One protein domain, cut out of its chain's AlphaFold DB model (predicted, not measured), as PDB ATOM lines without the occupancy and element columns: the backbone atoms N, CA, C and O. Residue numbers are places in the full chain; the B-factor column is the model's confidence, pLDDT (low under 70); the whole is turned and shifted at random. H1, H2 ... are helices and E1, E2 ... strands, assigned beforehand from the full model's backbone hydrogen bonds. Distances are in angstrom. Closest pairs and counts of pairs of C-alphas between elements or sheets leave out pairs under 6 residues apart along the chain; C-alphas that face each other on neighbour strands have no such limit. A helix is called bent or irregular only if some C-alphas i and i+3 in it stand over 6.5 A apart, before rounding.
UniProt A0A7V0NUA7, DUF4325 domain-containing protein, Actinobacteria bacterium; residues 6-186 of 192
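This is residues 6 to 186 of the 192 residues of the protein "DUF4325 domain-containing protein" of Actinobacteria bacterium (UniProt A0A7V0NUA7). The domain has two lobes: a four-stranded antiparallel sheet, E3, E2, E1 and E4, with H1 and H2 over one face and no named helix over the other, and a small parallel sheet, E7, E8 and E9, with a chain of touching helices, H4, H5 and H6. H1 lies at the junction, between the first sheet and E7, while H3 and the small hairpin of E5 and E6 lead from the first lobe into the second. The printed part has 181 residues with six named helices and nine named strands, in the order H1 H2 E1 E2 E3 E4 H3 E5 E6 E7 H4 E8 H5 E9 H6, of the mixed class. The sheet orders are E3 - E2 - E1 - E4, antiparallel, E7 - E8 - E9, parallel, and E5 - E6, antiparallel. The whole is compact, with a radius of gyration of the C-alphas of 16.7 A and spans of 48 by 47 by 34 A.

H1, residues 6 to 13, begins with C-alpha 6 at (0.029, -15.034, 43.513). H2 holds residues 28 to 35. E1, residues 38 to 43, is 17.1 A long; E2, residues 46 to 51, and E3, residues 56 to 61, are 16.5 A each; E4, residues 69 to 74, is 17.1 A. H3 holds residues 83 to 90, E5 residues 91 to 93 and E6 residues 99 to 101. E7, residues 103 to 107, is 13.8 A long and begins with C-alpha 103 at (-6.470, -15.132, 22.995). H4 holds residues 120 to 127, and E8, residues 135 to 139, is 12.9 A long. H5, residues 148 to 161, is 18.1 A long and only just irregular: C-alphas 155 and 158 are 6.6 A apart. E9, residues 166 to 170, is 13.2 A long. H6, residues 174 to 185, is 16.6 A long and ends with C-alpha 185 at (17.063, -13.006, 17.290).

E1, E2 and E3 form a meander, each strand the antiparallel neighbour of the one before, and with E4 beside E1 a Greek key, the first strand pairing with the fourth. N 40 and O 72 of E1 and E4 are 2.8 A apart, N 48 and O 41 of the hairpin E1 and E2 2.9 A, and N 49 and O 58 of the hairpin E2 and E3 2.8 A. H1 and H2 lie on the same face: H1 over E2, slantwise to the strands at a height over the sheet of 9.6 A, and H2 over E1, along the strands at 9.5 A. The closest C-alphas of H1 and E7, those of Gln 13 and Ile 106, are 6.2 A apart; those of E3 and E7, Gln 57 and Ala 107, are 6.0 A apart. H2 and H3 touch, closest at the C-alphas of Ala 35 and Leu 83, 6.6 A. In the hairpin E5 and E6, N 92 and O 100 are 2.9 A apart, and E6 runs on into E7 at 27 degrees. N 106 and O 137 of E7 and E8 are 2.8 A apart, as are N 138 and O 168 of E8 and E9. E7, H4, E8 and E8, H5, E9 are strand-helix-strand units, two parallel neighbour strands with a helix between, each with a right-handed crossover. H4 and H5 touch at a steep tilt of 51 degrees, the same way, closest at the C-alphas of Arg 120 and Phe 150, 4.7 A; H5 does so with residues 149 to 154 alone. H5 and H6 touch at a steep tilt of 42 degrees, the same way, closest at the C-alphas of Asp 152 and Ala 183, 4.9 A; H6 does so with residues 179 to 184 alone. In H1, H3, H4 and H6 every O i to N i+4 pair is within hydrogen-bond range; in H2 3 of 4 are, and in H5 8 of 10.

The C-alphas farthest apart, those of Asp 77 and Gly 186, are 49.0 A apart. The printed part has no cut. The links H1 to H2 and E7 to H4 are long. The mean pLDDT of the printed part is 87.3; residues 6 to 7, 63 to 66, 110 to 114 and 186 are under 70.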
ATOM      1  N   PHE A   6      -0.103 -15.745  44.796       68.56
ATOM      2  CA  PHE A   6       0.029 -15.034  43.513       68.56
ATOM      3  C   PHE A   6      -0.120 -15.912  42.261       68.56
ATOM      4  O   PHE A   6      -0.732 -15.491  41.278       68.56
ATOM      5  N   SER A   7       0.432 -17.123  42.267       67.00
ATOM      6  CA  SER A   7       0.325 -18.071  41.150       67.00
ATOM      7  C   SER A   7      -1.131 -18.473  40.883       67.00
ATOM      8  O   SER A   7      -1.542 -18.589  39.730       67.00
ATOM      9  N   SER A   8      -1.941 -18.595  41.941       72.69
ATOM     10  CA  SER A   8      -3.369 -18.906  41.826       72.69
ATOM     11  C   SER A   8      -4.126 -17.767  41.142       72.69
ATOM     12  O   SER A   8      -4.934 -18.004  40.247       72.69
ATOM     13  N   ILE A   9      -3.807 -16.515  41.480       76.06
ATOM     14  CA  ILE A   9      -4.376 -15.352  40.793       76.06
ATOM     15  C   ILE A   9      -3.905 -15.246  39.342       76.06
ATOM     16  O   ILE A   9      -4.723 -14.934  38.483       76.06
ATOM     17  N   ARG A  10      -2.645 -15.566  39.027       73.75
ATOM     18  CA  ARG A  10      -2.164 -15.582  37.633       73.75
ATOM     19  C   ARG A  10      -2.933 -16.574  36.756       73.75
ATOM     20  O   ARG A  10      -3.158 -16.293  35.580       73.75
ATOM     21  N   LYS A  11      -3.356 -17.712  37.319       76.12
ATOM     22  CA  LYS A  11      -4.219 -18.691  36.632       76.12
ATOM     23  C   LYS A  11      -5.642 -18.163  36.435       76.12
ATOM     24  O   LYS A  11      -6.235 -18.386  35.389       76.12
ATOM     25  N   LEU A  12      -6.168 -17.402  37.394       79.38
ATOM     26  CA  LEU A  12      -7.466 -16.732  37.245       79.38
ATOM     27  C   LEU A  12      -7.423 -15.604  36.200       79.38
ATOM     28  O   LEU A  12      -8.359 -15.451  35.420       79.38
ATOM     29  N   GLN A  13      -6.333 -14.833  36.156       79.56
ATOM     30  CA  GLN A  13      -6.159 -13.699  35.239       79.56
ATOM     31  C   GLN A  13      -6.157 -14.095  33.763       79.56
ATOM     32  O   GLN A  13      -6.578 -13.294  32.929       79.56
ATOM     33  N   SER A  14      -5.686 -15.302  33.444       78.94
ATOM     34  CA  SER A  14      -5.633 -15.804  32.070       78.94
ATOM     35  C   SER A  14      -6.970 -16.292  31.522       78.94
ATOM     36  O   SER A  14      -7.081 -16.468  30.313       78.94
ATOM     37  N   GLY A  15      -7.976 -16.509  32.373       80.62
ATOM     38  CA  GLY A  15      -9.207 -17.181  31.959       80.62
ATOM     39  C   GLY A  15      -8.990 -18.667  31.655       80.62
ATOM     40  O   GLY A  15      -7.887 -19.187  31.847       80.62
ATOM     41  N   ALA A  16     -10.066 -19.342  31.238       79.06
ATOM     42  CA  ALA A  16     -10.120 -20.785  30.972       79.06
ATOM     43  C   ALA A  16      -9.658 -21.667  32.154       79.06
ATOM     44  O   ALA A  16      -9.238 -22.809  31.979       79.06
ATOM     45  N   PHE A  17      -9.723 -21.137  33.382       79.50
ATOM     46  CA  PHE A  17      -9.380 -21.872  34.594       79.50
ATOM     47  C   PHE A  17     -10.642 -22.185  35.393       79.50
ATOM     48  O   PHE A  17     -11.373 -21.291  35.818       79.50
ATOM     49  N   THR A  18     -10.879 -23.473  35.612       77.94
ATOM     50  CA  THR A  18     -12.056 -24.004  36.298       77.94
ATOM     51  C   THR A  18     -11.679 -25.286  37.034       77.94
ATOM     52  O   THR A  18     -10.844 -26.060  36.568       77.94
ATOM     53  N   THR A  19     -12.286 -25.519  38.195       77.56
ATOM     54  CA  THR A  19     -12.207 -26.813  38.892       77.56
ATOM     55  C   THR A  19     -13.322 -27.771  38.468       77.56
ATOM     56  O   THR A  19     -13.302 -28.924  38.882       77.56
ATOM     57  N   ASP A  20     -14.285 -27.293  37.674       81.38
ATOM     58  CA  ASP A  20     -15.408 -28.058  37.126       81.38
ATOM     59  C   ASP A  20     -15.573 -27.725  35.627       81.38
ATOM     60  O   ASP A  20     -16.348 -26.833  35.268       81.38
ATOM     61  N   PRO A  21     -14.784 -28.364  34.745       80.44
ATOM     62  CA  PRO A  21     -14.813 -28.095  33.307       80.44
ATOM     63  C   PRO A  21     -16.076 -28.608  32.606       80.44
ATOM     64  O   PRO A  21     -16.371 -28.143  31.510       80.44
ATOM     65  N   GLU A  22     -16.832 -29.531  33.213       82.56
ATOM     66  CA  GLU A  22     -18.089 -30.029  32.635       82.56
ATOM     67  C   GLU A  22     -19.214 -28.989  32.750       82.56
ATOM     68  O   GLU A  22     -20.061 -28.897  31.863       82.56
ATOM     69  N   SER A  23     -19.197 -28.172  33.812       83.94
ATOM     70  CA  SER A  23     -20.229 -27.156  34.065       83.94
ATOM     71  C   SER A  23     -19.785 -25.720  33.765       83.94
ATOM     72  O   SER A  23     -20.630 -24.832  33.616       83.94
ATOM     73  N   HIS A  24     -18.475 -25.448  33.710       80.75
ATOM     74  CA  HIS A  24     -17.947 -24.086  33.625       80.75
ATOM     75  C   HIS A  24     -16.726 -23.980  32.717       80.75
ATOM     76  O   HIS A  24     -15.696 -24.580  32.991       80.75
ATOM     77  N   THR A  25     -16.784 -23.089  31.724       82.12
ATOM     78  CA  THR A  25     -15.652 -22.802  30.822       82.12
ATOM     79  C   THR A  25     -14.477 -22.107  31.521       82.12
ATOM     80  O   THR A  25     -13.361 -22.105  31.018       82.12
ATOM     81  N   GLY A  26     -14.701 -21.494  32.690       84.38
ATOM     82  CA  GLY A  26     -13.670 -20.726  33.400       84.38
ATOM     83  C   GLY A  26     -13.382 -19.346  32.788       84.38
ATOM     84  O   GLY A  26     -12.414 -18.689  33.166       84.38
ATOM     85  N   GLU A  27     -14.218 -18.881  31.858       89.75
ATOM     86  CA  GLU A  27     -14.031 -17.613  31.136       89.75
ATOM     87  C   GLU A  27     -14.734 -16.419  31.799       89.75
ATOM     88  O   GLU A  27     -14.329 -15.270  31.633       89.75
ATOM     89  N   GLY A  28     -15.782 -16.668  32.590       88.88
ATOM     90  CA  GLY A  28     -16.663 -15.609  33.096       88.88
ATOM     91  C   GLY A  28     -15.939 -14.517  33.893       88.88
ATOM     92  O   GLY A  28     -16.181 -13.332  33.673       88.88
ATOM     93  N   LEU A  29     -15.001 -14.892  34.773       88.88
ATOM     94  CA  LEU A  29     -14.198 -13.923  35.537       88.88
ATOM     95  C   LEU A  29     -13.246 -13.118  34.647       88.88
ATOM     96  O   LEU A  29     -13.008 -11.942  34.919       88.88
ATOM     97  N   PHE A  30     -12.719 -13.732  33.586       90.62
ATOM     98  CA  PHE A  30     -11.826 -13.075  32.639       90.62
ATOM     99  C   PHE A  30     -12.542 -11.975  31.854       90.62
ATOM    100  O   PHE A  30     -12.005 -10.873  31.710       90.62
ATOM    101  N   PHE A  31     -13.753 -12.260  31.373       92.62
ATOM    102  CA  PHE A  31     -14.559 -11.282  30.649       92.62
ATOM    103  C   PHE A  31     -15.153 -10.234  31.586       92.62
ATOM    104  O   PHE A  31     -15.076  -9.043  31.287       92.62
ATOM    105  N   ALA A  32     -15.660 -10.632  32.757       92.38
ATOM    106  CA  ALA A  32     -16.189  -9.694  33.745       92.38
ATOM    107  C   ALA A  32     -15.137  -8.664  34.182       92.38
ATOM    108  O   ALA A  32     -15.458  -7.483  34.296       92.38
ATOM    109  N   SER A  33     -13.875  -9.075  34.356       91.44
ATOM    110  CA  SER A  33     -12.804  -8.154  34.743       91.44
ATOM    111  C   SER A  33     -12.437  -7.124  33.675       91.44
ATOM    112  O   SER A  33     -11.848  -6.097  34.008       91.44
ATOM    113  N   ARG A  34     -12.819  -7.359  32.414       91.88
ATOM    114  CA  ARG A  34     -12.552  -6.493  31.251       91.88
ATOM    115  C   ARG A  34     -13.787  -5.739  30.753       91.88
ATOM    116  O   ARG A  34     -13.669  -4.736  30.054       91.88
ATOM    117  N   ALA A  35     -14.976  -6.198  31.133       92.81
ATOM    118  CA  ALA A  35     -16.253  -5.624  30.727       92.81
ATOM    119  C   ALA A  35     -16.652  -4.368  31.520       92.81
ATOM    120  O   ALA A  35     -17.590  -3.678  31.126       92.81
ATOM    121  N   VAL A  36     -15.960  -4.050  32.617       94.19
ATOM    122  CA  VAL A  36     -16.280  -2.943  33.542       94.19
ATOM    123  C   VAL A  36     -15.153  -1.903  33.594       94.19
ATOM    124  O   VAL A  36     -14.097  -2.133  33.021       94.19
ATOM    125  N   ASP A  37     -15.344  -0.743  34.227       93.12
ATOM    126  CA  ASP A  37     -14.267   0.259  34.372       93.12
ATOM    127  C   ASP A  37     -13.233  -0.176  35.399       93.12
ATOM    128  O   ASP A  37     -12.032  -0.150  35.143       93.12
ATOM    129  N   GLU A  38     -13.713  -0.611  36.557       94.56
ATOM    130  CA  GLU A  38     -12.873  -1.142  37.619       94.56
ATOM    131  C   GLU A  38     -13.429  -2.482  38.060       94.56
ATOM    132  O   GLU A  38     -14.633  -2.631  38.258       94.56
ATOM    133  N   PHE A  39     -12.544  -3.450  38.238       94.56
ATOM    134  CA  PHE A  39     -12.868  -4.770  38.745       94.56
ATOM    135  C   PHE A  39     -11.888  -5.127  39.850       94.56
ATOM    136  O   PHE A  39     -10.688  -4.882  39.732       94.56
ATOM    137  N   SER A  40     -12.374  -5.762  40.906       92.06
ATOM    138  CA  SER A  40     -11.505  -6.413  41.869       92.06
ATOM    139  C   SER A  40     -12.110  -7.702  42.382       92.06
ATOM    140  O   SER A  40     -13.284  -7.723  42.750       92.06
ATOM    141  N   VAL A  41     -11.281  -8.737  42.480       90.25
ATOM    142  CA  VAL A  41     -11.572  -9.941  43.253       90.25
ATOM    143  C   VAL A  41     -10.553 -10.055  44.378       90.25
ATOM    144  O   VAL A  41      -9.351  -9.902  44.155       90.25
ATOM    145  N   SER A  42     -11.022 -10.305  45.594       88.12
ATOM    146  CA  SER A  42     -10.160 -10.452  46.762       88.12
ATOM    147  C   SER A  42     -10.537 -11.661  47.598       88.12
ATOM    148  O   SER A  42     -11.713 -11.856  47.909       88.12
ATOM    149  N   SER A  43      -9.534 -12.437  47.994       84.12
ATOM    150  CA  SER A  43      -9.671 -13.626  48.831       84.12
ATOM    151  C   SER A  43      -8.344 -13.910  49.529       84.12
ATOM    152  O   SER A  43      -7.279 -13.601  48.996       84.12
ATOM    153  N   GLY A  44      -8.388 -14.462  50.742       79.69
ATOM    154  CA  GLY A  44      -7.190 -14.966  51.425       79.69
ATOM    155  C   GLY A  44      -6.104 -13.930  51.748       79.69
ATOM    156  O   GLY A  44      -4.992 -14.317  52.086       79.69
ATOM    157  N   GLY A  45      -6.406 -12.629  51.701       81.81
ATOM    158  CA  GLY A  45      -5.406 -11.575  51.901       81.81
ATOM    159  C   GLY A  45      -4.700 -11.132  50.617       81.81
ATOM    160  O   GLY A  45      -3.702 -10.424  50.702       81.81
ATOM    161  N   ILE A  46      -5.212 -11.491  49.436       81.06
ATOM    162  CA  ILE A  46      -4.754 -10.953  48.148       81.06
ATOM    163  C   ILE A  46      -5.935 -10.371  47.375       81.06
ATOM    164  O   ILE A  46      -7.063 -10.852  47.477       81.06
ATOM    165  N   ALA A  47      -5.670  -9.318  46.603       85.62
ATOM    166  CA  ALA A  47      -6.589  -8.763  45.626       85.62
ATOM    167  C   ALA A  47      -5.958  -8.728  44.230       85.62
ATOM    168  O   ALA A  47      -4.844  -8.227  44.059       85.62
ATOM    169  N   TRP A  48      -6.705  -9.198  43.233       87.50
ATOM    170  CA  TRP A  48      -6.505  -8.839  41.832       87.50
ATOM    171  C   TRP A  48      -7.407  -7.651  41.516       87.50
ATOM    172  O   TRP A  48      -8.611  -7.706  41.761       87.50
ATOM    173  N   ILE A  49      -6.816  -6.577  40.999       88.06
ATOM    174  CA  ILE A  49      -7.486  -5.330  40.645       88.06
ATOM    175  C   ILE A  49      -7.183  -5.019  39.183       88.06
ATOM    176  O   ILE A  49      -6.042  -5.127  38.742       88.06
ATOM    177  N   THR A  50      -8.214  -4.620  38.451       90.19
ATOM    178  CA  THR A  50      -8.137  -4.155  37.069       90.19
ATOM    179  C   THR A  50      -8.801  -2.791  36.980       90.19
ATOM    180  O   THR A  50      -9.909  -2.613  37.484       90.19
ATOM    181  N   ASN A  51      -8.133  -1.837  36.341       90.69
ATOM    182  CA  ASN A  51      -8.692  -0.553  35.951       90.69
ATOM    183  C   ASN A  51      -8.582  -0.418  34.426       90.69
ATOM    184  O   ASN A  51      -7.531  -0.077  33.887       90.69
ATOM    185  N   ASN A  52      -9.687  -0.682  33.733       90.00
ATOM    186  CA  ASN A  52      -9.759  -0.651  32.273       90.00
ATOM    187  C   ASN A  52      -9.833   0.776  31.705       90.00
ATOM    188  O   ASN A  52      -9.684   0.946  30.498       90.00
ATOM    189  N   VAL A  53     -10.037   1.803  32.541       88.44
ATOM    190  CA  VAL A  53     -10.016   3.216  32.111       88.44
ATOM    191  C   VAL A  53      -8.591   3.665  31.810       88.44
ATOM    192  O   VAL A  53      -8.356   4.363  30.827       88.44
ATOM    193  N   VAL A  54      -7.641   3.258  32.655       85.75
ATOM    194  CA  VAL A  54      -6.216   3.593  32.496       85.75
ATOM    195  C   VAL A  54      -5.381   2.435  31.951       85.75
ATOM    196  O   VAL A  54      -4.197   2.622  31.690       85.75
ATOM    197  N   GLY A  55      -5.985   1.257  31.769       82.81
ATOM    198  CA  GLY A  55      -5.301   0.063  31.276       82.81
ATOM    199  C   GLY A  55      -4.317  -0.531  32.285       82.81
ATOM    200  O   GLY A  55      -3.270  -1.018  31.884       82.81
ATOM    201  N   ASP A  56      -4.632  -0.473  33.582       82.88
ATOM    202  CA  ASP A  56      -3.781  -1.029  34.641       82.88
ATOM    203  C   ASP A  56      -4.362  -2.326  35.212       82.88
ATOM    204  O   ASP A  56      -5.571  -2.474  35.414       82.88
ATOM    205  N   GLN A  57      -3.471  -3.261  35.522       83.12
ATOM    206  CA  GLN A  57      -3.786  -4.502  36.207       83.12
ATOM    207  C   GLN A  57      -2.721  -4.796  37.256       83.12
ATOM    208  O   GLN A  57      -1.527  -4.881  36.966       83.12
ATOM    209  N   THR A  58      -3.174  -5.011  38.487       79.56
ATOM    210  CA  THR A  58      -2.299  -5.215  39.638       79.56
ATOM    211  C   THR A  58      -2.797  -6.362  40.504       79.56
ATOM    212  O   THR A  58      -3.995  -6.528  40.742       79.56
ATOM    213  N   VAL A  59      -1.853  -7.135  41.033       79.62
ATOM    214  CA  VAL A  59      -2.080  -8.104  42.106       79.62
ATOM    215  C   VAL A  59      -1.337  -7.607  43.334       79.62
ATOM    216  O   VAL A  59      -0.149  -7.301  43.246       79.62
ATOM    217  N   LYS A  60      -2.016  -7.501  44.476       78.38
ATOM    218  CA  LYS A  60      -1.388  -7.035  45.717       78.38
ATOM    219  C   LYS A  60      -1.915  -7.764  46.938       78.38
ATOM    220  O   LYS A  60      -3.088  -8.129  46.998       78.38
ATOM    221  N   GLN A  61      -1.052  -7.898  47.937       80.19
ATOM    222  CA  GLN A  61      -1.445  -8.345  49.263       80.19
ATOM    223  C   GLN A  61      -2.319  -7.267  49.929       80.19
ATOM    224  O   GLN A  61      -2.049  -6.068  49.825       80.19
ATOM    225  N   ILE A  62      -3.392  -7.686  50.589       80.31
ATOM    226  CA  ILE A  62      -4.321  -6.835  51.330       80.31
ATOM    227  C   ILE A  62      -4.349  -7.271  52.797       80.31
ATOM    228  O   ILE A  62      -4.326  -8.457  53.117       80.31
ATOM    229  N   GLY A  63      -4.390  -6.299  53.709       69.81
ATOM    230  CA  GLY A  63      -4.216  -6.553  55.143       69.81
ATOM    231  C   GLY A  63      -5.348  -7.333  55.823       69.81
ATOM    232  O   GLY A  63      -5.152  -7.800  56.941       69.81
ATOM    233  N   SER A  64      -6.521  -7.490  55.192       66.31
ATOM    234  CA  SER A  64      -7.641  -8.234  55.783       66.31
ATOM    235  C   SER A  64      -7.781  -9.631  55.168       66.31
ATOM    236  O   SER A  64      -8.013  -9.804  53.972       66.31
ATOM    237  N   ARG A  65      -7.669 -10.657  56.020       66.31
ATOM    238  CA  ARG A  65      -8.022 -12.050  55.710       66.31
ATOM    239  C   ARG A  65      -9.443 -12.328  56.194       66.31
ATOM    240  O   ARG A  65      -9.655 -13.129  57.100       66.31
ATOM    241  N   ASN A  66     -10.419 -11.615  55.634       65.56
ATOM    242  CA  ASN A  66     -11.815 -11.958  55.893       65.56
ATOM    243  C   ASN A  66     -12.131 -13.301  55.214       65.56
ATOM    244  O   ASN A  66     -11.667 -13.526  54.093       65.56
ATOM    245  N   PRO A  67     -12.892 -14.198  55.860       71.31
ATOM    246  CA  PRO A  67     -13.316 -15.437  55.226       71.31
ATOM    247  C   PRO A  67     -14.213 -15.132  54.019       71.31
ATOM    248  O   PRO A  67     -15.122 -14.308  54.104       71.31
ATOM    249  N   GLY A  68     -13.959 -15.823  52.906       82.25
ATOM    250  CA  GLY A  68     -14.738 -15.718  51.672       82.25
ATOM    251  C   GLY A  68     -14.014 -15.009  50.526       82.25
ATOM    252  O   GLY A  68     -12.839 -14.657  50.621       82.25
ATOM    253  N   THR A  69     -14.742 -14.829  49.426       86.06
ATOM    254  CA  THR A  69     -14.287 -14.119  48.227       86.06
ATOM    255  C   THR A  69     -15.194 -12.916  48.012       86.06
ATOM    256  O   THR A  69     -16.414 -13.062  48.024       86.06
ATOM    257  N   SER A  70     -14.609 -11.736  47.825       90.19
ATOM    258  CA  SER A  70     -15.343 -10.516  47.479       90.19
ATOM    259  C   SER A  70     -15.054 -10.139  46.035       90.19
ATOM    260  O   SER A  70     -13.894 -10.158  45.622       90.19
ATOM    261  N   ILE A  71     -16.101  -9.796  45.286       91.50
ATOM    262  CA  ILE A  71     -16.010  -9.246  43.934       91.50
ATOM    263  C   ILE A  71     -16.651  -7.863  43.963       91.50
ATOM    264  O   ILE A  71     -17.778  -7.702  44.428       91.50
ATOM    265  N   VAL A  72     -15.927  -6.866  43.466       93.62
ATOM    266  CA  VAL A  72     -16.412  -5.495  43.307       93.62
ATOM    267  C   VAL A  72     -16.176  -5.078  41.870       93.62
ATOM    268  O   VAL A  72     -15.082  -5.275  41.342       93.62
ATOM    269  N   TRP A  73     -17.179  -4.463  41.255       94.38
ATOM    270  CA  TRP A  73     -17.032  -3.794  39.971       94.38
ATOM    271  C   TRP A  73     -17.562  -2.365  40.030       94.38
ATOM    272  O   TRP A  73     -18.421  -2.034  40.851       94.38
ATOM    273  N   ARG A  74     -17.065  -1.519  39.132       93.94
ATOM    274  CA  ARG A  74     -17.611  -0.192  38.846       93.94
ATOM    275  C   ARG A  74     -17.742  -0.029  37.346       93.94
ATOM    276  O   ARG A  74     -16.851  -0.426  36.601       93.94
ATOM    277  N   LEU A  75     -18.850   0.559  36.928       92.75
ATOM    278  CA  LEU A  75     -19.139   0.868  35.542       92.75
ATOM    279  C   LEU A  75     -19.767   2.261  35.497       92.75
ATOM    280  O   LEU A  75     -20.656   2.549  36.294       92.75
ATOM    281  N   GLN A  76     -19.287   3.116  34.604       88.81
ATOM    282  CA  GLN A  76     -19.952   4.365  34.263       88.81
ATOM    283  C   GLN A  76     -21.158   4.085  33.369       88.81
ATOM    284  O   GLN A  76     -21.087   3.237  32.478       88.81
ATOM    285  N   ASP A  77     -22.240   4.835  33.581       82.56
ATOM    286  CA  ASP A  77     -23.487   4.694  32.817       82.56
ATOM    287  C   ASP A  77     -23.262   4.861  31.305       82.56
ATOM    288  O   ASP A  77     -23.877   4.169  30.495       82.56
ATOM    289  N   GLU A  78     -22.330   5.735  30.920       83.62
ATOM    290  CA  GLU A  78     -21.903   5.922  29.537       83.62
ATOM    291  C   GLU A  78     -20.539   5.261  29.305       83.62
ATOM    292  O   GLU A  78     -19.493   5.794  29.675       83.62
ATOM    293  N   THR A  79     -20.532   4.101  28.644       83.25
ATOM    294  CA  THR A  79     -19.299   3.430  28.219       83.25
ATOM    295  C   THR A  79     -19.267   3.198  26.714       83.25
ATOM    296  O   THR A  79     -20.276   2.883  26.087       83.25
ATOM    297  N   ARG A  80     -18.076   3.334  26.120       84.19
ATOM    298  CA  ARG A  80     -17.816   2.942  24.724       84.19
ATOM    299  C   ARG A  80     -17.418   1.471  24.591       84.19
ATOM    300  O   ARG A  80     -17.257   0.993  23.471       84.19
ATOM    301  N   ARG A  81     -17.208   0.764  25.709       87.56
ATOM    302  CA  ARG A  81     -16.847  -0.658  25.701       87.56
ATOM    303  C   ARG A  81     -18.043  -1.471  25.205       87.56
ATOM    304  O   ARG A  81     -19.149  -1.330  25.712       87.56
ATOM    305  N   SER A  82     -17.801  -2.326  24.219       91.19
ATOM    306  CA  SER A  82     -18.788  -3.259  23.676       91.19
ATOM    307  C   SER A  82     -18.435  -4.670  24.125       91.19
ATOM    308  O   SER A  82     -17.294  -5.091  23.945       91.19
ATOM    309  N   LEU A  83     -19.405  -5.406  24.679       91.25
ATOM    310  CA  LEU A  83     -19.218  -6.823  25.001       91.25
ATOM    311  C   LEU A  83     -18.900  -7.633  23.744       91.25
ATOM    312  O   LEU A  83     -18.005  -8.465  23.783       91.25
ATOM    313  N   THR A  84     -19.565  -7.340  22.625       92.06
ATOM    314  CA  THR A  84     -19.271  -7.971  21.332       92.06
ATOM    315  C   THR A  84     -17.824  -7.725  20.928       92.06
ATOM    316  O   THR A  84     -17.090  -8.677  20.725       92.06
ATOM    317  N   GLY A  85     -17.366  -6.467  20.946       92.75
ATOM    318  CA  GLY A  85     -15.974  -6.156  20.608       92.75
ATOM    319  C   GLY A  85     -14.955  -6.785  21.567       92.75
ATOM    320  O   GLY A  85     -13.844  -7.107  21.159       92.75
ATOM    321  N   LEU A  86     -15.328  -6.979  22.837       92.75
ATOM    322  CA  LEU A  86     -14.505  -7.682  23.816       92.75
ATOM    323  C   LEU A  86     -14.403  -9.180  23.498       92.75
ATOM    324  O   LEU A  86     -13.299  -9.716  23.521       92.75
ATOM    325  N   PHE A  87     -15.525  -9.843  23.212       92.75
ATOM    326  CA  PHE A  87     -15.530 -11.250  22.808       92.75
ATOM    327  C   PHE A  87     -14.760 -11.440  21.500       92.75
ATOM    328  O   PHE A  87     -13.833 -12.239  21.469       92.75
ATOM    329  N   ASP A  88     -15.043 -10.624  20.484       93.44
ATOM    330  CA  ASP A  88     -14.374 -10.679  19.182       93.44
ATOM    331  C   ASP A  88     -12.852 -10.530  19.311       93.44
ATOM    332  O   ASP A  88     -12.101 -11.231  18.643       93.44
ATOM    333  N   PHE A  89     -12.375  -9.643  20.192       94.19
ATOM    334  CA  PHE A  89     -10.939  -9.463  20.415       94.19
ATOM    335  C   PHE A  89     -10.273 -10.699  21.029       94.19
ATOM    336  O   PHE A  89      -9.115 -10.989  20.725       94.19
ATOM    337  N   PHE A  90     -10.975 -11.397  21.924       94.31
ATOM    338  CA  PHE A  90     -10.422 -12.548  22.631       94.31
ATOM    339  C   PHE A  90     -10.696 -13.894  21.947       94.31
ATOM    340  O   PHE A  90     -10.231 -14.936  22.423       94.31
ATOM    341  N   SER A  91     -11.400 -13.864  20.818       93.75
ATOM    342  CA  SER A  91     -11.767 -15.045  20.060       93.75
ATOM    343  C   SER A  91     -11.024 -15.153  18.731       93.75
ATOM    344  O   SER A  91     -10.716 -14.160  18.080       93.75
ATOM    345  N   ILE A  92     -10.758 -16.387  18.311       93.38
ATOM    346  CA  ILE A  92     -10.327 -16.719  16.949       93.38
ATOM    347  C   ILE A  92     -11.353 -17.692  16.385       93.38
ATOM    348  O   ILE A  92     -11.761 -18.626  17.071       93.38
ATOM    349  N   VAL A  93     -11.795 -17.428  15.160       91.44
ATOM    350  CA  VAL A  93     -12.743 -18.283  14.445       91.44
ATOM    351  C   VAL A  93     -11.988 -19.500  13.915       91.44
ATOM    352  O   VAL A  93     -10.950 -19.337  13.272       91.44
ATOM    353  N   ASP A  94     -12.468 -20.695  14.248       88.06
ATOM    354  CA  ASP A  94     -11.918 -21.951  13.737       88.06
ATOM    355  C   ASP A  94     -12.408 -22.266  12.311       88.06
ATOM    356  O   ASP A  94     -13.143 -21.492  11.696       88.06
ATOM    357  N   ASP A  95     -11.973 -23.403  11.765       87.94
ATOM    358  CA  ASP A  95     -12.320 -23.828  10.403       87.94
ATOM    359  C   ASP A  95     -13.831 -24.094  10.209       87.94
ATOM    360  O   ASP A  95     -14.294 -24.157   9.069       87.94
ATOM    361  N   ASP A  96     -14.598 -24.227  11.299       90.25
ATOM    362  CA  ASP A  96     -16.044 -24.474  11.309       90.25
ATOM    363  C   ASP A  96     -16.866 -23.184  11.540       90.25
ATOM    364  O   ASP A  96     -18.067 -23.243  11.820       90.25
ATOM    365  N   ASP A  97     -16.238 -22.008  11.414       88.69
ATOM    366  CA  ASP A  97     -16.828 -20.688  11.676       88.69
ATOM    367  C   ASP A  97     -17.282 -20.478  13.143       88.69
ATOM    368  O   ASP A  97     -18.135 -19.629  13.432       88.69
ATOM    369  N   ILE A  98     -16.700 -21.211  14.103       87.31
ATOM    370  CA  ILE A  98     -17.030 -21.091  15.529       87.31
ATOM    371  C   ILE A  98     -15.978 -20.221  16.243       87.31
ATOM    372  O   ILE A  98     -14.787 -20.538  16.227       87.31
ATOM    373  N   PRO A  99     -16.374 -19.119  16.916       88.69
ATOM    374  CA  PRO A  99     -15.452 -18.325  17.724       88.69
ATOM    375  C   PRO A  99     -14.982 -19.097  18.963       88.69
ATOM    376  O   PRO A  99     -15.783 -19.426  19.837       88.69
ATOM    377  N   GLN A 100     -13.676 -19.321  19.073       91.81
ATOM    378  CA  GLN A 100     -13.037 -19.975  20.216       91.81
ATOM    379  C   GLN A 100     -12.303 -18.950  21.074       91.81
ATOM    380  O   GLN A 100     -11.602 -18.101  20.525       91.81
ATOM    381  N   PHE A 101     -12.402 -19.031  22.406       92.50
ATOM    382  CA  PHE A 101     -11.585 -18.222  23.319       92.50
ATOM    383  C   PHE A 101     -10.106 -18.633  23.216       92.50
ATOM    384  O   PHE A 101      -9.617 -19.502  23.932       92.50
ATOM    385  N   ALA A 102      -9.399 -18.022  22.267       94.44
ATOM    386  CA  ALA A 102      -8.066 -18.434  21.832       94.44
ATOM    387  C   ALA A 102      -6.986 -17.388  22.138       94.44
ATOM    388  O   ALA A 102      -5.794 -17.663  21.977       94.44
ATOM    389  N   VAL A 103      -7.383 -16.201  22.598       95.44
ATOM    390  CA  VAL A 103      -6.470 -15.132  22.995       95.44
ATOM    391  C   VAL A 103      -6.593 -14.913  24.498       95.44
ATOM    392  O   VAL A 103      -7.688 -14.777  25.032       95.44
ATOM    393  N   THR A 104      -5.466 -14.810  25.192       93.38
ATOM    394  CA  THR A 104      -5.427 -14.417  26.605       93.38
ATOM    395  C   THR A 104      -4.519 -13.212  26.810       93.38
ATOM    396  O   THR A 104      -3.615 -12.946  26.022       93.38
ATOM    397  N   SER A 105      -4.755 -12.463  27.886       90.44
ATOM    398  CA  SER A 105      -3.932 -11.323  28.284       90.44
ATOM    399  C   SER A 105      -3.591 -11.424  29.763       90.44
ATOM    400  O   SER A 105      -4.474 -11.606  30.603       90.44
ATOM    401  N   ILE A 106      -2.301 -11.326  30.075       86.69
ATOM    402  CA  ILE A 106      -1.763 -11.536  31.415       86.69
ATOM    403  C   ILE A 106      -0.902 -10.335  31.790       86.69
ATOM    404  O   ILE A 106       0.087 -10.027  31.122       86.69
ATOM    405  N   ALA A 107      -1.248  -9.699  32.907       84.94
ATOM    406  CA  ALA A 107      -0.382  -8.729  33.552       84.94
ATOM    407  C   ALA A 107       0.861  -9.433  34.096       84.94
ATOM    408  O   ALA A 107       0.781 -10.306  34.966       84.94
ATOM    409  N   VAL A 108       2.027  -9.041  33.596       85.69
ATOM    410  CA  VAL A 108       3.309  -9.549  34.062       85.69
ATOM    411  C   VAL A 108       3.630  -8.852  35.384       85.69
ATOM    412  O   VAL A 108       4.365  -7.873  35.453       85.69
ATOM    413  N   ALA A 109       3.029  -9.338  36.466       72.38
ATOM    414  CA  ALA A 109       3.352  -8.883  37.807       72.38
ATOM    415  C   ALA A 109       4.625  -9.578  38.291       72.38
ATOM    416  O   ALA A 109       4.736 -10.810  38.282       72.38
ATOM    417  N   ALA A 110       5.580  -8.784  38.752       58.72
ATOM    418  CA  ALA A 110       6.720  -9.319  39.460       58.72
ATOM    419  C   ALA A 110       6.317  -9.686  40.904       58.72
ATOM    420  O   ALA A 110       5.375  -9.118  41.455       58.72
ATOM    421  N   SER A 111       6.969 -10.688  41.498       53.47
ATOM    422  CA  SER A 111       6.632 -11.153  42.853       53.47
ATOM    423  C   SER A 111       6.889 -10.070  43.911       53.47
ATOM    424  O   SER A 111       7.535  -9.059  43.632       53.47
ATOM    425  N   GLU A 112       6.458 -10.302  45.158       47.12
ATOM    426  CA  GLU A 112       6.632  -9.368  46.292       47.12
ATOM    427  C   GLU A 112       8.071  -8.839  46.484       47.12
ATOM    428  O   GLU A 112       8.277  -7.833  47.159       47.12
ATOM    429  N   LYS A 113       9.082  -9.493  45.893       50.25
ATOM    430  CA  LYS A 113      10.506  -9.167  46.049       50.25
ATOM    431  C   LYS A 113      11.075  -8.181  45.015       50.25
ATOM    432  O   LYS A 113      12.257  -7.859  45.114       50.25
ATOM    433  N   GLY A 114      10.285  -7.680  44.060       60.75
ATOM    434  CA  GLY A 114      10.696  -6.578  43.171       60.75
ATOM    435  C   GLY A 114      10.205  -6.715  41.734       60.75
ATOM    436  O   GLY A 114       9.761  -7.781  41.350       60.75
ATOM    437  N   THR A 115      10.334  -5.655  40.926       74.69
ATOM    438  CA  THR A 115       9.791  -5.522  39.551       74.69
ATOM    439  C   THR A 115      10.615  -6.210  38.448       74.69
ATOM    440  O   THR A 115      10.481  -5.860  37.276       74.69
ATOM    441  N   GLN A 116      11.494  -7.155  38.802       82.38
ATOM    442  CA  GLN A 116      12.427  -7.806  37.872       82.38
ATOM    443  C   GLN A 116      12.149  -9.306  37.733       82.38
ATOM    444  O   GLN A 116      12.019 -10.018  38.729       82.38
ATOM    445  N   LEU A 117      12.130  -9.804  36.495       84.50
ATOM    446  CA  LEU A 117      11.919 -11.224  36.183       84.50
ATOM    447  C   LEU A 117      13.155 -11.800  35.506       84.50
ATOM    448  O   LEU A 117      13.428 -11.514  34.346       84.50
ATOM    449  N   LEU A 118      13.940 -12.589  36.232       86.88
ATOM    450  CA  LEU A 118      15.292 -12.964  35.824       86.88
ATOM    451  C   LEU A 118      15.399 -14.416  35.345       86.88
ATOM    452  O   LEU A 118      16.207 -14.707  34.457       86.88
ATOM    453  N   THR A 119      14.619 -15.332  35.923       90.50
ATOM    454  CA  THR A 119      14.847 -16.779  35.781       90.50
ATOM    455  C   THR A 119      13.922 -17.440  34.760       90.50
ATOM    456  O   THR A 119      12.821 -16.969  34.481       90.50
ATOM    457  N   ARG A 120      14.351 -18.599  34.238       91.94
ATOM    458  CA  ARG A 120      13.501 -19.472  33.410       91.94
ATOM    459  C   ARG A 120      12.302 -20.019  34.180       91.94
ATOM    460  O   ARG A 120      11.219 -20.108  33.623       91.94
ATOM    461  N   SER A 121      12.476 -20.345  35.460       89.62
ATOM    462  CA  SER A 121      11.379 -20.856  36.289       89.62
ATOM    463  C   SER A 121      10.231 -19.852  36.419       89.62
ATOM    464  O   SER A 121       9.079 -20.254  36.351       89.62
ATOM    465  N   GLN A 122      10.530 -18.550  36.516       88.62
ATOM    466  CA  GLN A 122       9.508 -17.496  36.524       88.62
ATOM    467  C   GLN A 122       8.725 -17.437  35.203       88.62
ATOM    468  O   GLN A 122       7.521 -17.200  35.214       88.62
ATOM    469  N   ALA A 123       9.393 -17.665  34.069       92.00
ATOM    470  CA  ALA A 123       8.738 -17.734  32.763       92.00
ATOM    471  C   ALA A 123       7.859 -18.985  32.620       92.00
ATOM    472  O   ALA A 123       6.727 -18.889  32.158       92.00
ATOM    473  N   GLN A 124       8.356 -20.144  33.062       90.94
ATOM    474  CA  GLN A 124       7.599 -21.399  33.041       90.94
ATOM    475  C   GLN A 124       6.347 -21.317  33.913       90.94
ATOM    476  O   GLN A 124       5.283 -21.744  33.487       90.94
ATOM    477  N   GLU A 125       6.454 -20.716  35.099       85.69
ATOM    478  CA  GLU A 125       5.308 -20.498  35.984       85.69
ATOM    479  C   GLU A 125       4.266 -19.555  35.360       85.69
ATOM    480  O   GLU A 125       3.067 -19.800  35.458       85.69
ATOM    481  N   LEU A 126       4.706 -18.484  34.688       88.06
ATOM    482  CA  LEU A 126       3.811 -17.530  34.023       88.06
ATOM    483  C   LEU A 126       2.977 -18.187  32.905       88.06
ATOM    484  O   LEU A 126       1.797 -17.858  32.728       88.06
ATOM    485  N   LEU A 127       3.602 -19.101  32.162       91.31
ATOM    486  CA  LEU A 127       3.046 -19.745  30.969       91.31
ATOM    487  C   LEU A 127       2.474 -21.151  31.233       91.31
ATOM    488  O   LEU A 127       2.022 -21.820  30.303       91.31
ATOM    489  N   GLU A 128       2.472 -21.605  32.488       87.81
ATOM    490  CA  GLU A 128       1.916 -22.903  32.877       87.81
ATOM    491  C   GLU A 128       0.427 -22.990  32.489       87.81
ATOM    492  O   GLU A 128      -0.379 -22.139  32.881       87.81
ATOM    493  N   GLY A 129       0.069 -24.023  31.716       86.38
ATOM    494  CA  GLY A 129      -1.305 -24.289  31.272       86.38
ATOM    495  C   GLY A 129      -1.864 -23.279  30.265       86.38
ATOM    496  O   GLY A 129      -3.079 -23.121  30.185       86.38
ATOM    497  N   LYS A 130      -1.003 -22.539  29.553       90.44
ATOM    498  CA  LYS A 130      -1.409 -21.558  28.526       90.44
ATOM    499  C   LYS A 130      -1.273 -22.061  27.093       90.44
ATOM    500  O   LYS A 130      -1.527 -21.307  26.164       90.44
ATOM    501  N   ASP A 131      -0.928 -23.327  26.922       90.31
ATOM    502  CA  ASP A 131      -0.758 -23.988  25.631       90.31
ATOM    503  C   ASP A 131      -2.080 -24.226  24.887       90.31
ATOM    504  O   ASP A 131      -2.062 -24.501  23.693       90.31
ATOM    505  N   ALA A 132      -3.224 -24.048  25.558       89.25
ATOM    506  CA  ALA A 132      -4.543 -24.038  24.923       89.25
ATOM    507  C   ALA A 132      -4.843 -22.737  24.147       89.25
ATOM    508  O   ALA A 132      -5.765 -22.707  23.336       89.25
ATOM    509  N   PHE A 133      -4.089 -21.657  24.392       93.62
ATOM    510  CA  PHE A 133      -4.282 -20.374  23.716       93.62
ATOM    511  C   PHE A 133      -3.401 -20.268  22.476       93.62
ATOM    512  O   PHE A 133      -2.211 -20.556  22.527       93.62
ATOM    513  N   GLN A 134      -3.955 -19.743  21.388       95.62
ATOM    514  CA  GLN A 134      -3.192 -19.429  20.180       95.62
ATOM    515  C   GLN A 134      -2.400 -18.123  20.329       95.62
ATOM    516  O   GLN A 134      -1.324 -17.974  19.750       95.62
ATOM    517  N   VAL A 135      -2.900 -17.159  21.110       96.62
ATOM    518  CA  VAL A 135      -2.205 -15.887  21.357       96.62
ATOM    519  C   VAL A 135      -2.170 -15.569  22.848       96.62
ATOM    520  O   VAL A 135      -3.199 -15.470  23.512       96.62
ATOM    521  N   ILE A 136      -0.968 -15.341  23.370       95.94
ATOM    522  CA  ILE A 136      -0.728 -14.916  24.748       95.94
ATOM    523  C   ILE A 136      -0.159 -13.498  24.724       95.94
ATOM    524  O   ILE A 136       0.974 -13.267  24.294       95.94
ATOM    525  N   ILE A 137      -0.938 -12.540  25.217       95.38
ATOM    526  CA  ILE A 137      -0.520 -11.149  25.391       95.38
ATOM    527  C   ILE A 137       0.073 -10.992  26.791       95.38
ATOM    528  O   ILE A 137      -0.606 -11.212  27.795       95.38
ATOM    529  N   LEU A 138       1.333 -10.582  26.863       93.62
ATOM    530  CA  LEU A 138       2.041 -10.299  28.105       93.62
ATOM    531  C   LEU A 138       2.181  -8.787  28.290       93.62
ATOM    532  O   LEU A 138       2.876  -8.123  27.520       93.62
ATOM    533  N   ASP A 139       1.530  -8.251  29.320       90.56
ATOM    534  CA  ASP A 139       1.578  -6.829  29.662       90.56
ATOM    535  C   ASP A 139       2.691  -6.537  30.673       90.56
ATOM    536  O   ASP A 139       2.642  -6.975  31.823       90.56
ATOM    537  N   PHE A 140       3.696  -5.774  30.242       91.00
ATOM    538  CA  PHE A 140       4.887  -5.443  31.021       91.00
ATOM    539  C   PHE A 140       4.816  -4.083  31.738       91.00
ATOM    540  O   PHE A 140       5.848  -3.627  32.237       91.00
ATOM    541  N   SER A 141       3.635  -3.458  31.855       86.31
ATOM    542  CA  SER A 141       3.458  -2.120  32.460       86.31
ATOM    543  C   SER A 141       4.137  -1.961  33.824       86.31
ATOM    544  O   SER A 141       4.713  -0.918  34.125       86.31
ATOM    545  N   ASN A 142       4.119  -3.022  34.636       82.56
ATOM    546  CA  ASN A 142       4.632  -3.026  36.007       82.56
ATOM    547  C   ASN A 142       5.984  -3.764  36.158       82.56
ATOM    548  O   ASN A 142       6.374  -4.153  37.262       82.56
ATOM    549  N   VAL A 143       6.727  -3.943  35.058       88.38
ATOM    550  CA  VAL A 143       8.037  -4.617  35.026       88.38
ATOM    551  C   VAL A 143       9.141  -3.616  34.707       88.38
ATOM    552  O   VAL A 143       9.088  -2.908  33.704       88.38
ATOM    553  N   SER A 144      10.189  -3.577  35.533       91.00
ATOM    554  CA  SER A 144      11.344  -2.702  35.293       91.00
ATOM    555  C   SER A 144      12.361  -3.330  34.346       91.00
ATOM    556  O   SER A 144      12.904  -2.639  33.484       91.00
ATOM    557  N   SER A 145      12.608  -4.634  34.457       92.62
ATOM    558  CA  SER A 145      13.498  -5.362  33.554       92.62
ATOM    559  C   SER A 145      13.214  -6.862  33.555       92.62
ATOM    560  O   SER A 145      12.659  -7.417  34.507       92.62
ATOM    561  N   ILE A 146      13.634  -7.530  32.480       95.19
ATOM    562  CA  ILE A 146      13.647  -8.990  32.389       95.19
ATOM    563  C   ILE A 146      15.064  -9.493  32.099       95.19
ATOM    564  O   ILE A 146      15.835  -8.856  31.378       95.19
ATOM    565  N   GLY A 147      15.419 -10.634  32.677       93.75
ATOM    566  CA  GLY A 147      16.682 -11.319  32.452       93.75
ATOM    567  C   GLY A 147      16.649 -12.183  31.196       93.75
ATOM    568  O   GLY A 147      15.590 -12.559  30.694       93.75
ATOM    569  N   GLN A 148      17.837 -12.547  30.713       94.62
ATOM    570  CA  GLN A 148      17.987 -13.378  29.519       94.62
ATOM    571  C   GLN A 148      17.291 -14.738  29.664       94.62
ATOM    572  O   GLN A 148      16.687 -15.201  28.708       94.62
ATOM    573  N   GLY A 149      17.356 -15.367  30.844       94.44
ATOM    574  CA  GLY A 149      16.703 -16.656  31.086       94.44
ATOM    575  C   GLY A 149      15.188 -16.571  30.919       94.44
ATOM    576  O   GLY A 149      14.615 -17.383  30.202       94.44
ATOM    577  N   PHE A 150      14.565 -15.561  31.526       95.38
ATOM    578  CA  PHE A 150      13.135 -15.301  31.373       95.38
ATOM    579  C   PHE A 150      12.761 -15.036  29.907       95.38
ATOM    580  O   PHE A 150      11.895 -15.709  29.361       95.38
ATOM    581  N   ALA A 151      13.449 -14.099  29.247       96.56
ATOM    582  CA  ALA A 151      13.124 -13.717  27.874       96.56
ATOM    583  C   ALA A 151      13.309 -14.868  26.871       96.56
ATOM    584  O   ALA A 151      12.471 -15.056  25.996       96.56
ATOM    585  N   ASP A 152      14.388 -15.642  27.006       96.44
ATOM    586  CA  ASP A 152      14.671 -16.807  26.162       96.44
ATOM    587  C   ASP A 152      13.595 -17.888  26.310       96.44
ATOM    588  O   ASP A 152      13.153 -18.463  25.316       96.44
ATOM    589  N   GLU A 153      13.140 -18.138  27.540       96.94
ATOM    590  CA  GLU A 153      12.078 -19.109  27.785       96.94
ATOM    591  C   GLU A 153      10.749 -18.650  27.176       96.94
ATOM    592  O   GLU A 153      10.131 -19.409  26.435       96.94
ATOM    593  N   VAL A 154      10.345 -17.399  27.433       96.75
ATOM    594  CA  VAL A 154       9.071 -16.845  26.954       96.75
ATOM    595  C   VAL A 154       9.052 -16.725  25.435       96.75
ATOM    596  O   VAL A 154       8.172 -17.262  24.783       96.75
ATOM    597  N   PHE A 155      10.008 -16.015  24.838       97.00
ATOM    598  CA  PHE A 155       9.869 -15.572  23.447       97.00
ATOM    599  C   PHE A 155      10.501 -16.511  22.422       97.00
ATOM    600  O   PHE A 155      10.318 -16.295  21.226       97.00
ATOM    601  N   ARG A 156      11.243 -17.533  22.866       95.69
ATOM    602  CA  ARG A 156      11.880 -18.507  21.973       95.69
ATOM    603  C   ARG A 156      11.512 -19.939  22.331       95.69
ATOM    604  O   ARG A 156      10.966 -20.641  21.492       95.69
ATOM    605  N   VAL A 157      11.805 -20.392  23.549       96.19
ATOM    606  CA  VAL A 157      11.619 -21.808  23.919       96.19
ATOM    607  C   VAL A 157      10.145 -22.200  23.948       96.19
ATOM    608  O   VAL A 157       9.811 -23.269  23.447       96.19
ATOM    609  N   TYR A 158       9.276 -21.368  24.521       96.56
ATOM    610  CA  TYR A 158       7.867 -21.714  24.680       96.56
ATOM    611  C   TYR A 158       7.127 -21.810  23.331       96.56
ATOM    612  O   TYR A 158       6.621 -22.895  23.049       96.56
ATOM    613  N   PRO A 159       7.165 -20.804  22.428       95.12
ATOM    614  CA  PRO A 159       6.611 -20.947  21.077       95.12
ATOM    615  C   PRO A 159       7.207 -22.116  20.281       95.12
ATOM    616  O   PRO A 159       6.510 -22.757  19.509       95.12
ATOM    617  N   MET A 160       8.495 -22.438  20.479       94.50
ATOM    618  CA  MET A 160       9.116 -23.603  19.832       94.50
ATOM    619  C   MET A 160       8.579 -24.947  20.342       94.50
ATOM    620  O   MET A 160       8.648 -25.934  19.618       94.50
ATOM    621  N   LYS A 161       8.127 -25.023  21.598       95.94
ATOM    622  CA  LYS A 161       7.572 -26.250  22.194       95.94
ATOM    623  C   LYS A 161       6.065 -26.385  21.989       95.94
ATOM    624  O   LYS A 161       5.555 -27.496  22.086       95.94
ATOM    625  N   HIS A 162       5.381 -25.275  21.739       95.69
ATOM    626  CA  HIS A 162       3.935 -25.196  21.594       95.69
ATOM    627  C   HIS A 162       3.615 -24.577  20.231       95.69
ATOM    628  O   HIS A 162       3.403 -23.369  20.114       95.69
ATOM    629  N   GLU A 163       3.644 -25.413  19.187       92.56
ATOM    630  CA  GLU A 163       3.307 -24.989  17.826       92.56
ATOM    631  C   GLU A 163       1.903 -24.371  17.788       92.56
ATOM    632  O   GLU A 163       0.973 -24.873  18.413       92.56
ATOM    633  N   GLY A 164       1.758 -23.256  17.071       91.75
ATOM    634  CA  GLY A 164       0.503 -22.499  17.013       91.75
ATOM    635  C   GLY A 164       0.330 -21.455  18.119       91.75
ATOM    636  O   GLY A 164      -0.551 -20.608  17.992       91.75
ATOM    637  N   VAL A 165       1.189 -21.435  19.148       95.81
ATOM    638  CA  VAL A 165       1.151 -20.402  20.195       95.81
ATOM    639  C   VAL A 165       2.063 -19.225  19.851       95.81
ATOM    640  O   VAL A 165       3.280 -19.361  19.712       95.81
ATOM    641  N   SER A 166       1.482 -18.030  19.780       96.00
ATOM    642  CA  SER A 166       2.186 -16.761  19.603       96.00
ATOM    643  C   SER A 166       2.210 -15.964  20.903       96.00
ATOM    644  O   SER A 166       1.190 -15.814  21.573       96.00
ATOM    645  N   ILE A 167       3.375 -15.409  21.252       97.12
ATOM    646  CA  ILE A 167       3.522 -14.527  22.415       97.12
ATOM    647  C   ILE A 167       3.823 -13.099  21.966       97.12
ATOM    648  O   ILE A 167       4.817 -12.834  21.277       97.12
ATOM    649  N   VAL A 168       2.984 -12.169  22.422       96.62
ATOM    650  CA  VAL A 168       3.065 -10.737  22.120       96.62
ATOM    651  C   VAL A 168       3.331  -9.958  23.403       96.62
ATOM    652  O   VAL A 168       2.642 -10.151  24.401       96.62
ATOM    653  N   ASP A 169       4.323  -9.071  23.387       95.88
ATOM    654  CA  ASP A 169       4.586  -8.128  24.471       95.88
ATOM    655  C   ASP A 169       3.866  -6.788  24.248       95.88
ATOM    656  O   ASP A 169       3.892  -6.236  23.148       95.88
ATOM    657  N   VAL A 170       3.245  -6.250  25.302       94.12
ATOM    658  CA  VAL A 170       2.667  -4.895  25.331       94.12
ATOM    659  C   VAL A 170       3.191  -4.119  26.537       94.12
ATOM    660  O   VAL A 170       3.634  -4.708  27.523       94.12
ATOM    661  N   ASN A 171       3.182  -2.786  26.442       92.69
ATOM    662  CA  ASN A 171       3.654  -1.874  27.494       92.69
ATOM    663  C   ASN A 171       5.091  -2.158  27.987       92.69
ATOM    664  O   ASN A 171       5.461  -1.845  29.117       92.69
ATOM    665  N   ALA A 172       5.930  -2.744  27.126       93.69
ATOM    666  CA  ALA A 172       7.327  -3.012  27.425       93.69
ATOM    667  C   ALA A 172       8.147  -1.712  27.430       93.69
ATOM    668  O   ALA A 172       8.174  -0.957  26.457       93.69
ATOM    669  N   ASN A 173       8.864  -1.471  28.525       94.69
ATOM    670  CA  ASN A 173       9.832  -0.381  28.599       94.69
ATOM    671  C   ASN A 173      11.101  -0.701  27.765       94.69
ATOM    672  O   ASN A 173      11.324  -1.860  27.399       94.69
ATOM    673  N   PRO A 174      11.999   0.275  27.511       97.19
ATOM    674  CA  PRO A 174      13.183   0.063  26.674       97.19
ATOM    675  C   PRO A 174      14.094  -1.101  27.096       97.19
ATOM    676  O   PRO A 174      14.641  -1.786  26.230       97.19
ATOM    677  N   ALA A 175      14.256  -1.345  28.402       95.12
ATOM    678  CA  ALA A 175      15.071  -2.444  28.917       95.12
ATOM    679  C   ALA A 175      14.414  -3.806  28.652       95.12
ATOM    680  O   ALA A 175      15.091  -4.747  28.232       95.12
ATOM    681  N   VAL A 176      13.093  -3.897  28.840       96.06
ATOM    682  CA  VAL A 176      12.307  -5.094  28.517       96.06
ATOM    683  C   VAL A 176      12.366  -5.365  27.014       96.06
ATOM    684  O   VAL A 176      12.833  -6.430  26.615       96.06
ATOM    685  N   SER A 177      12.012  -4.388  26.169       96.94
ATOM    686  CA  SER A 177      12.007  -4.557  24.708       96.94
ATOM    687  C   SER A 177      13.376  -4.951  24.152       96.94
ATOM    688  O   SER A 177      13.462  -5.726  23.199       96.94
ATOM    689  N   TRP A 178      14.466  -4.436  24.733       96.38
ATOM    690  CA  TRP A 178      15.819  -4.836  24.344       96.38
ATOM    691  C   TRP A 178      16.060  -6.332  24.572       96.38
ATOM    692  O   TRP A 178      16.582  -7.011  23.686       96.38
ATOM    693  N   MET A 179      15.637  -6.861  25.721       95.94
ATOM    694  CA  MET A 179      15.806  -8.278  26.034       95.94
ATOM    695  C   MET A 179      14.876  -9.174  25.202       95.94
ATOM    696  O   MET A 179      15.309 -10.237  24.761       95.94
ATOM    697  N   VAL A 180      13.641  -8.730  24.925       96.38
ATOM    698  CA  VAL A 180      12.703  -9.436  24.029       96.38
ATOM    699  C   VAL A 180      13.307  -9.602  22.636       96.38
ATOM    700  O   VAL A 180      13.360 -10.718  22.120       96.38
ATOM    701  N   ARG A 181      13.822  -8.517  22.035       95.50
ATOM    702  CA  ARG A 181      14.476  -8.579  20.714       95.50
ATOM    703  C   ARG A 181      15.655  -9.543  20.717       95.50
ATOM    704  O   ARG A 181      15.740 -10.411  19.856       95.50
ATOM    705  N   ARG A 182      16.514  -9.448  21.736       93.38
ATOM    706  CA  ARG A 182      17.669 -10.337  21.889       93.38
ATOM    707  C   ARG A 182      17.271 -11.815  21.972       93.38
ATOM    708  O   ARG A 182      17.981 -12.655  21.431       93.38
ATOM    709  N   ALA A 183      16.176 -12.142  22.656       94.69
ATOM    710  CA  ALA A 183      15.677 -13.513  22.737       94.69
ATOM    711  C   ALA A 183      15.144 -14.020  21.384       94.69
ATOM    712  O   ALA A 183      15.455 -15.148  21.002       94.69
ATOM    713  N   LYS A 184      14.398 -13.182  20.648       90.56
ATOM    714  CA  LYS A 184      13.824 -13.525  19.334       90.56
ATOM    715  C   LYS A 184      14.886 -13.697  18.239       90.56
ATOM    716  O   LYS A 184      14.738 -14.565  17.390       90.56
ATOM    717  N   GLU A 185      15.963 -12.911  18.269       86.31
ATOM    718  CA  GLU A 185      17.063 -13.006  17.290       86.31
ATOM    719  C   GLU A 185      17.941 -14.261  17.473       86.31
ATOM    720  O   GLU A 185      18.655 -14.654  16.551       86.31
ATOM    721  N   GLY A 186      17.872 -14.921  18.637       65.69
ATOM    722  CA  GLY A 186      18.681 -16.099  18.956       65.69
ATOM    723  C   GLY A 186      20.189 -15.800  19.078       65.69
ATOM    724  O   GLY A 186      20.654 -14.684  18.833       65.69
TER     725      GLY A 186